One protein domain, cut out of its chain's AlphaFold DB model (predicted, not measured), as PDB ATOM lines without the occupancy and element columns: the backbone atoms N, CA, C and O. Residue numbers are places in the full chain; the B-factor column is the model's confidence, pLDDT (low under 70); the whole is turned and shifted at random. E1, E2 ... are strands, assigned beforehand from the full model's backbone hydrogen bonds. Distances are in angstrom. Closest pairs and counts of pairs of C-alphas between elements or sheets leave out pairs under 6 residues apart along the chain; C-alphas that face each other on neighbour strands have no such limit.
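What this domain is: This is residues 58 to 101 of the 101 residues of an uncharacterized protein of Dictyostelium discoideum (UniProt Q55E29). With little regular structure, the domain is a flat zigzag: two small hairpins, E2 with E3 and E4 with E5, follow each other in a row, with strand E1 at one end and the tail, residues 94 to 101, at the other. The 44 printed residues hold five named strands, E1 to E5, and no named helix; both two-stranded sheets are antiparallel. The class is all strand, with 15 residues in named elements. It is compact, radius of gyration of the C-alphas 10.1 A, spanning 28 by 20 by 10 A.

Where its parts are: E2 is residues 69 to 71 and E3 76 to 78, each 6.2 A long. E4, 82 to 84, and E5, 91 to 93, measure 6.9 A each; C-alpha 93 is at (-13.062, -24.608, 10.891). E1, 60 to 62, measures 6.6 A from C-alpha 60 at (-19.679, -20.883, 30.585).

How they stand to each other: In the hairpin E2 and E3, antiparallel at 148 degrees, N 71 and O 76 are within hydrogen-bond range at 2.8 A. In the hairpin E4 and E5, at 145 degrees, N 83 and O 92 are within range at 2.9 A. The closest C-alphas of E3 and E5, Cys 78 and Cys 91, are 5.8 A apart. E1 pairs with no named strand; its closest C-alpha to E3 is Tyr 62, 6.7 A from that of Ile 77. E1 is apart from E4 and E5.

The domain as a whole: The farthest C-alphas, Leu 59 and Thr 96, are 29.1 A apart. The printed part has no cut and no long link. No printed residue is under 70 in pLDDT.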
ATOM      1  N   GLY A  58     -14.700 -22.728  32.171       94.78
ATOM      2  CA  GLY A  58     -14.543 -21.468  32.895       94.78
ATOM      3  C   GLY A  58     -15.856 -21.012  33.516       94.78
ATOM      4  O   GLY A  58     -16.413 -21.666  34.386       94.78
ATOM      5  N   LEU A  59     -16.392 -19.894  33.024       94.88
ATOM      6  CA  LEU A  59     -17.667 -19.331  33.488       94.88
ATOM      7  C   LEU A  59     -18.850 -19.637  32.558       94.88
ATOM      8  O   LEU A  59     -19.900 -19.001  32.651       94.88
ATOM      9  N   LYS A  60     -18.678 -20.557  31.606       95.71
ATOM     10  CA  LYS A  60     -19.679 -20.883  30.585       95.71
ATOM     11  C   LYS A  60     -20.025 -22.361  30.620       95.71
ATOM     12  O   LYS A  60     -19.191 -23.197  30.940       95.71
ATOM     13  N   CYS A  61     -21.244 -22.684  30.215       98.08
ATOM     14  CA  CYS A  61     -21.680 -24.060  30.025       98.08
ATOM     15  C   CYS A  61     -21.512 -24.451  28.553       98.08
ATOM     16  O   CYS A  61     -21.882 -23.681  27.664       98.08
ATOM     17  N   TYR A  62     -20.999 -25.647  28.287       98.30
ATOM     18  CA  TYR A  62     -20.948 -26.235  26.947       98.30
ATOM     19  C   TYR A  62     -21.581 -27.623  26.937       98.30
ATOM     20  O   TYR A  62     -21.793 -28.224  27.987       98.30
ATOM     21  N   THR A  63     -21.913 -28.126  25.750       98.24
ATOM     22  CA  THR A  63     -22.632 -29.392  25.557       98.24
ATOM     23  C   THR A  63     -21.733 -30.400  24.833       98.24
ATOM     24  O   THR A  63     -21.791 -30.487  23.600       98.24
ATOM     25  N   PRO A  64     -20.914 -31.194  25.553       97.38
ATOM     26  CA  PRO A  64     -19.997 -32.159  24.938       97.38
ATOM     27  C   PRO A  64     -20.701 -33.155  24.011       97.38
ATOM     28  O   PRO A  64     -20.194 -33.466  22.938       97.38
ATOM     29  N   GLY A  65     -21.911 -33.599  24.377       96.92
ATOM     30  CA  GLY A  65     -22.699 -34.544  23.576       96.92
ATOM     31  C   GLY A  65     -23.105 -34.024  22.191       96.92
ATOM     32  O   GLY A  65     -23.454 -34.817  21.325       96.92
ATOM     33  N   SER A  66     -23.024 -32.709  21.959       97.29
ATOM     34  CA  SER A  66     -23.242 -32.103  20.637       97.29
ATOM     35  C   SER A  66     -21.972 -32.026  19.781       97.29
ATOM     36  O   SER A  66     -22.055 -31.613  18.631       97.29
ATOM     37  N   GLY A  67     -20.808 -32.402  20.325       97.58
ATOM     38  CA  GLY A  67     -19.499 -32.269  19.682       97.58
ATOM     39  C   GLY A  67     -18.758 -30.967  20.010       97.58
ATOM     40  O   GLY A  67     -17.719 -30.700  19.413       97.58
ATOM     41  N   GLN A  68     -19.275 -30.148  20.932       98.38
ATOM     42  CA  GLN A  68     -18.553 -28.973  21.428       98.38
ATOM     43  C   GLN A  68     -17.354 -29.385  22.287       98.38
ATOM     44  O   GLN A  68     -17.433 -30.342  23.058       98.38
ATOM     45  N   THR A  69     -16.273 -28.612  22.221       97.79
ATOM     46  CA  THR A  69     -15.072 -28.818  23.044       97.79
ATOM     47  C   THR A  69     -14.795 -27.603  23.918       97.79
ATOM     48  O   THR A  69     -15.003 -26.472  23.484       97.79
ATOM     49  N   CYS A  70     -14.310 -27.829  25.138       98.20
ATOM     50  CA  CYS A  70     -13.761 -26.784  25.997       98.20
ATOM     51  C   CYS A  70     -12.236 -26.778  25.874       98.20
ATOM     52  O   CYS A  70     -11.588 -27.783  26.164       98.20
ATOM     53  N   ASN A  71     -11.668 -25.655  25.443       96.83
ATOM     54  CA  ASN A  71     -10.249 -25.543  25.128       96.83
ATOM     55  C   ASN A  71      -9.556 -24.647  26.156       96.83
ATOM     56  O   ASN A  71      -9.816 -23.445  26.245       96.83
ATOM     57  N   GLN A  72      -8.676 -25.267  26.936       93.98
ATOM     58  CA  GLN A  72      -7.883 -24.630  27.981       93.98
ATOM     59  C   GLN A  72      -6.558 -24.090  27.422       93.98
ATOM     60  O   GLN A  72      -6.038 -24.655  26.458       93.98
ATOM     61  N   PRO A  73      -5.976 -23.031  28.015       89.38
ATOM     62  CA  PRO A  73      -6.445 -22.283  29.193       89.38
ATOM     63  C   PRO A  73      -7.477 -21.176  28.892       89.38
ATOM     64  O   PRO A  73      -7.792 -20.387  29.772       89.38
ATOM     65  N   GLY A  74      -7.964 -21.046  27.652       85.18
ATOM     66  CA  GLY A  74      -8.793 -19.899  27.252       85.18
ATOM     67  C   GLY A  74     -10.277 -19.987  27.607       85.18
ATOM     68  O   GLY A  74     -11.029 -19.097  27.213       85.18
ATOM     69  N   ASP A  75     -10.723 -21.072  28.251       94.82
ATOM     70  CA  ASP A  75     -12.148 -21.391  28.423       94.82
ATOM     71  C   ASP A  75     -12.943 -21.238  27.112       94.82
ATOM     72  O   ASP A  75     -14.099 -20.793  27.062       94.82
ATOM     73  N   LEU A  76     -12.271 -21.565  26.005       97.01
ATOM     74  CA  LEU A  76     -12.776 -21.348  24.667       97.01
ATOM     75  C   LEU A  76     -13.616 -22.551  24.268       97.01
ATOM     76  O   LEU A  76     -13.100 -23.646  24.039       97.01
ATOM     77  N   ILE A  77     -14.917 -22.330  24.140       98.16
ATOM     78  CA  ILE A  77     -15.830 -23.344  23.630       98.16
ATOM     79  C   ILE A  77     -15.789 -23.307  22.103       98.16
ATOM     80  O   ILE A  77     -16.197 -22.307  21.507       98.16
ATOM     81  N   CYS A  78     -15.332 -24.389  21.471       97.52
ATOM     82  CA  CYS A  78     -15.409 -24.538  20.021       97.52
ATOM     83  C   CYS A  78     -16.629 -25.366  19.611       97.52
ATOM     84  O   CYS A  78     -16.944 -26.362  20.270       97.52
ATOM     85  N   PRO A  79     -17.336 -24.963  18.538       97.22
ATOM     86  CA  PRO A  79     -18.414 -25.762  17.978       97.22
ATOM     87  C   PRO A  79     -17.872 -27.057  17.349       97.22
ATOM     88  O   PRO A  79     -16.663 -27.186  17.131       97.22
ATOM     89  N   PRO A  80     -18.757 -28.014  17.021       97.21
ATOM     90  CA  PRO A  80     -18.360 -29.233  16.328       97.21
ATOM     91  C   PRO A  80     -17.625 -28.917  15.024       97.21
ATOM     92  O   PRO A  80     -18.018 -28.004  14.303       97.21
ATOM     93  N   SER A  81     -16.576 -29.686  14.718       95.22
ATOM     94  CA  SER A  81     -15.736 -29.516  13.515       95.22
ATOM     95  C   SER A  81     -14.914 -28.218  13.465       95.22
ATOM     96  O   SER A  81     -14.491 -27.789  12.387       95.22
ATOM     97  N   TYR A  82     -14.671 -27.598  14.623       96.24
ATOM     98  CA  TYR A  82     -13.761 -26.466  14.768       96.24
ATOM     99  C   TYR A  82     -12.652 -26.782  15.774       96.24
ATOM    100  O   TYR A  82     -12.868 -27.476  16.766       96.24
ATOM    101  N   ASN A  83     -11.475 -26.209  15.535       95.18
ATOM    102  CA  ASN A  83     -10.311 -26.302  16.413       95.18
ATOM    103  C   ASN A  83      -9.997 -24.934  17.037       95.18
ATOM    104  O   ASN A  83     -10.256 -23.904  16.403       95.18
ATOM    105  N   PRO A  84      -9.411 -24.886  18.245       95.00
ATOM    106  CA  PRO A  84      -8.969 -23.632  18.842       95.00
ATOM    107  C   PRO A  84      -7.748 -23.053  18.110       95.00
ATOM    108  O   PRO A  84      -6.832 -23.780  17.716       95.00
ATOM    109  N   CYS A  85      -7.700 -21.727  17.968       94.82
ATOM    110  CA  CYS A  85      -6.469 -21.014  17.626       94.82
ATOM    111  C   CYS A  85      -5.400 -21.221  18.713       94.82
ATOM    112  O   CYS A  85      -5.763 -21.309  19.886       94.82
ATOM    113  N   PRO A  86      -4.091 -21.161  18.390       91.89
ATOM    114  CA  PRO A  86      -3.032 -21.153  19.406       91.89
ATOM    115  C   PRO A  86      -3.180 -20.023  20.435       91.89
ATOM    116  O   PRO A  86      -2.809 -20.185  21.592       91.89
ATOM    117  N   SER A  87      -3.770 -18.891  20.032       92.52
ATOM    118  CA  SER A  87      -4.108 -17.776  20.925       92.52
ATOM    119  C   SER A  87      -5.216 -18.099  21.934       92.52
ATOM    120  O   SER A  87      -5.439 -17.313  22.847       92.52
ATOM    121  N   MET A  88      -5.955 -19.198  21.744       93.05
ATOM    122  CA  MET A  88      -7.136 -19.592  22.522       93.05
ATOM    123  C   MET A  88      -8.247 -18.530  22.578       93.05
ATOM    124  O   MET A  88      -9.102 -18.564  23.456       93.05
ATOM    125  N   THR A  89      -8.274 -17.593  21.627       92.79
ATOM    126  CA  THR A  89      -9.266 -16.503  21.596       92.79
ATOM    127  C   THR A  89     -10.465 -16.782  20.696       92.79
ATOM    128  O   THR A  89     -11.529 -16.194  20.882       92.79
ATOM    129  N   LYS A  90     -10.307 -17.656  19.699       93.90
ATOM    130  CA  LYS A  90     -11.363 -18.052  18.763       93.90
ATOM    131  C   LYS A  90     -11.068 -19.418  18.157       93.90
ATOM    132  O   LYS A  90      -9.962 -19.941  18.292       93.90
ATOM    133  N   CYS A  91     -12.059 -19.966  17.469       95.52
ATOM    134  CA  CYS A  91     -11.954 -21.238  16.769       95.52
ATOM    135  C   CYS A  91     -11.891 -21.021  15.256       95.52
ATOM    136  O   CYS A  91     -12.432 -20.040  14.742       95.52
ATOM    137  N   TYR A  92     -11.283 -21.958  14.538       94.84
ATOM    138  CA  TYR A  92     -11.296 -22.016  13.077       94.84
ATOM    139  C   TYR A  92     -11.867 -23.358  12.614       94.84
ATOM    140  O   TYR A  92     -11.774 -24.357  13.330       94.84
ATOM    141  N   ALA A  93     -12.484 -23.383  11.433       94.69
ATOM    142  CA  ALA A  93     -13.062 -24.608  10.891       94.69
ATOM    143  C   ALA A  93     -11.944 -25.593  10.529       94.69
ATOM    144  O   ALA A  93     -11.030 -25.250   9.777       94.69
ATOM    145  N   SER A  94     -12.022 -26.829  11.026       91.09
ATOM    146  CA  SER A  94     -10.952 -27.819  10.848       91.09
ATOM    147  C   SER A  94     -10.663 -28.116   9.371       91.09
ATOM    148  O   SER A  94      -9.520 -28.378   9.014       91.09
ATOM    149  N   LEU A  95     -11.683 -28.029   8.507       89.76
ATOM    150  CA  LEU A  95     -11.588 -28.344   7.076       89.76
ATOM    151  C   LEU A  95     -10.879 -27.269   6.244       89.76
ATOM    152  O   LEU A  95     -10.256 -27.593   5.239       89.76
ATOM    153  N   THR A  96     -10.970 -25.998   6.634       87.49
ATOM    154  CA  THR A  96     -10.337 -24.889   5.896       87.49
ATOM    155  C   THR A  96      -8.950 -24.547   6.429       87.49
ATOM    156  O   THR A  96      -8.270 -23.688   5.874       87.49
ATOM    157  N   GLY A  97      -8.535 -25.179   7.529       82.19
ATOM    158  CA  GLY A  97      -7.351 -24.775   8.266       82.19
ATOM    159  C   GLY A  97      -7.501 -23.376   8.860       82.19
ATOM    160  O   GLY A  97      -8.609 -22.866   9.060       82.19
ATOM    161  N   ASN A  98      -6.358 -22.771   9.155       80.21
ATOM    162  CA  ASN A  98      -6.253 -21.583   9.976       80.21
ATOM    163  C   ASN A  98      -5.757 -20.356   9.173       80.21
ATOM    164  O   ASN A  98      -4.573 -20.031   9.240       80.21
ATOM    165  N   PRO A  99      -6.625 -19.668   8.409       70.72
ATOM    166  CA  PRO A  99      -6.231 -18.455   7.693       70.72
ATOM    167  C   PRO A  99      -6.351 -17.169   8.524       70.72
ATOM    168  O   PRO A  99      -5.981 -16.111   8.032       70.72
ATOM    169  N   ASN A 100      -6.938 -17.219   9.724       74.48
ATOM    170  CA  ASN A 100      -7.284 -16.013  10.482       74.48
ATOM    171  C   ASN A 100      -6.954 -16.076  11.976       74.48
ATOM    172  O   ASN A 100      -7.271 -15.112  12.673       74.48
ATOM    173  N   CYS A 101      -6.392 -17.158  12.509       83.57
ATOM    174  CA  CYS A 101      -5.513 -16.971  13.660       83.57
ATOM    175  C   CYS A 101      -4.198 -16.342  13.145       83.57
ATOM    176  O   CYS A 101      -3.528 -15.732  13.991       83.57
TER     177      CYS A 101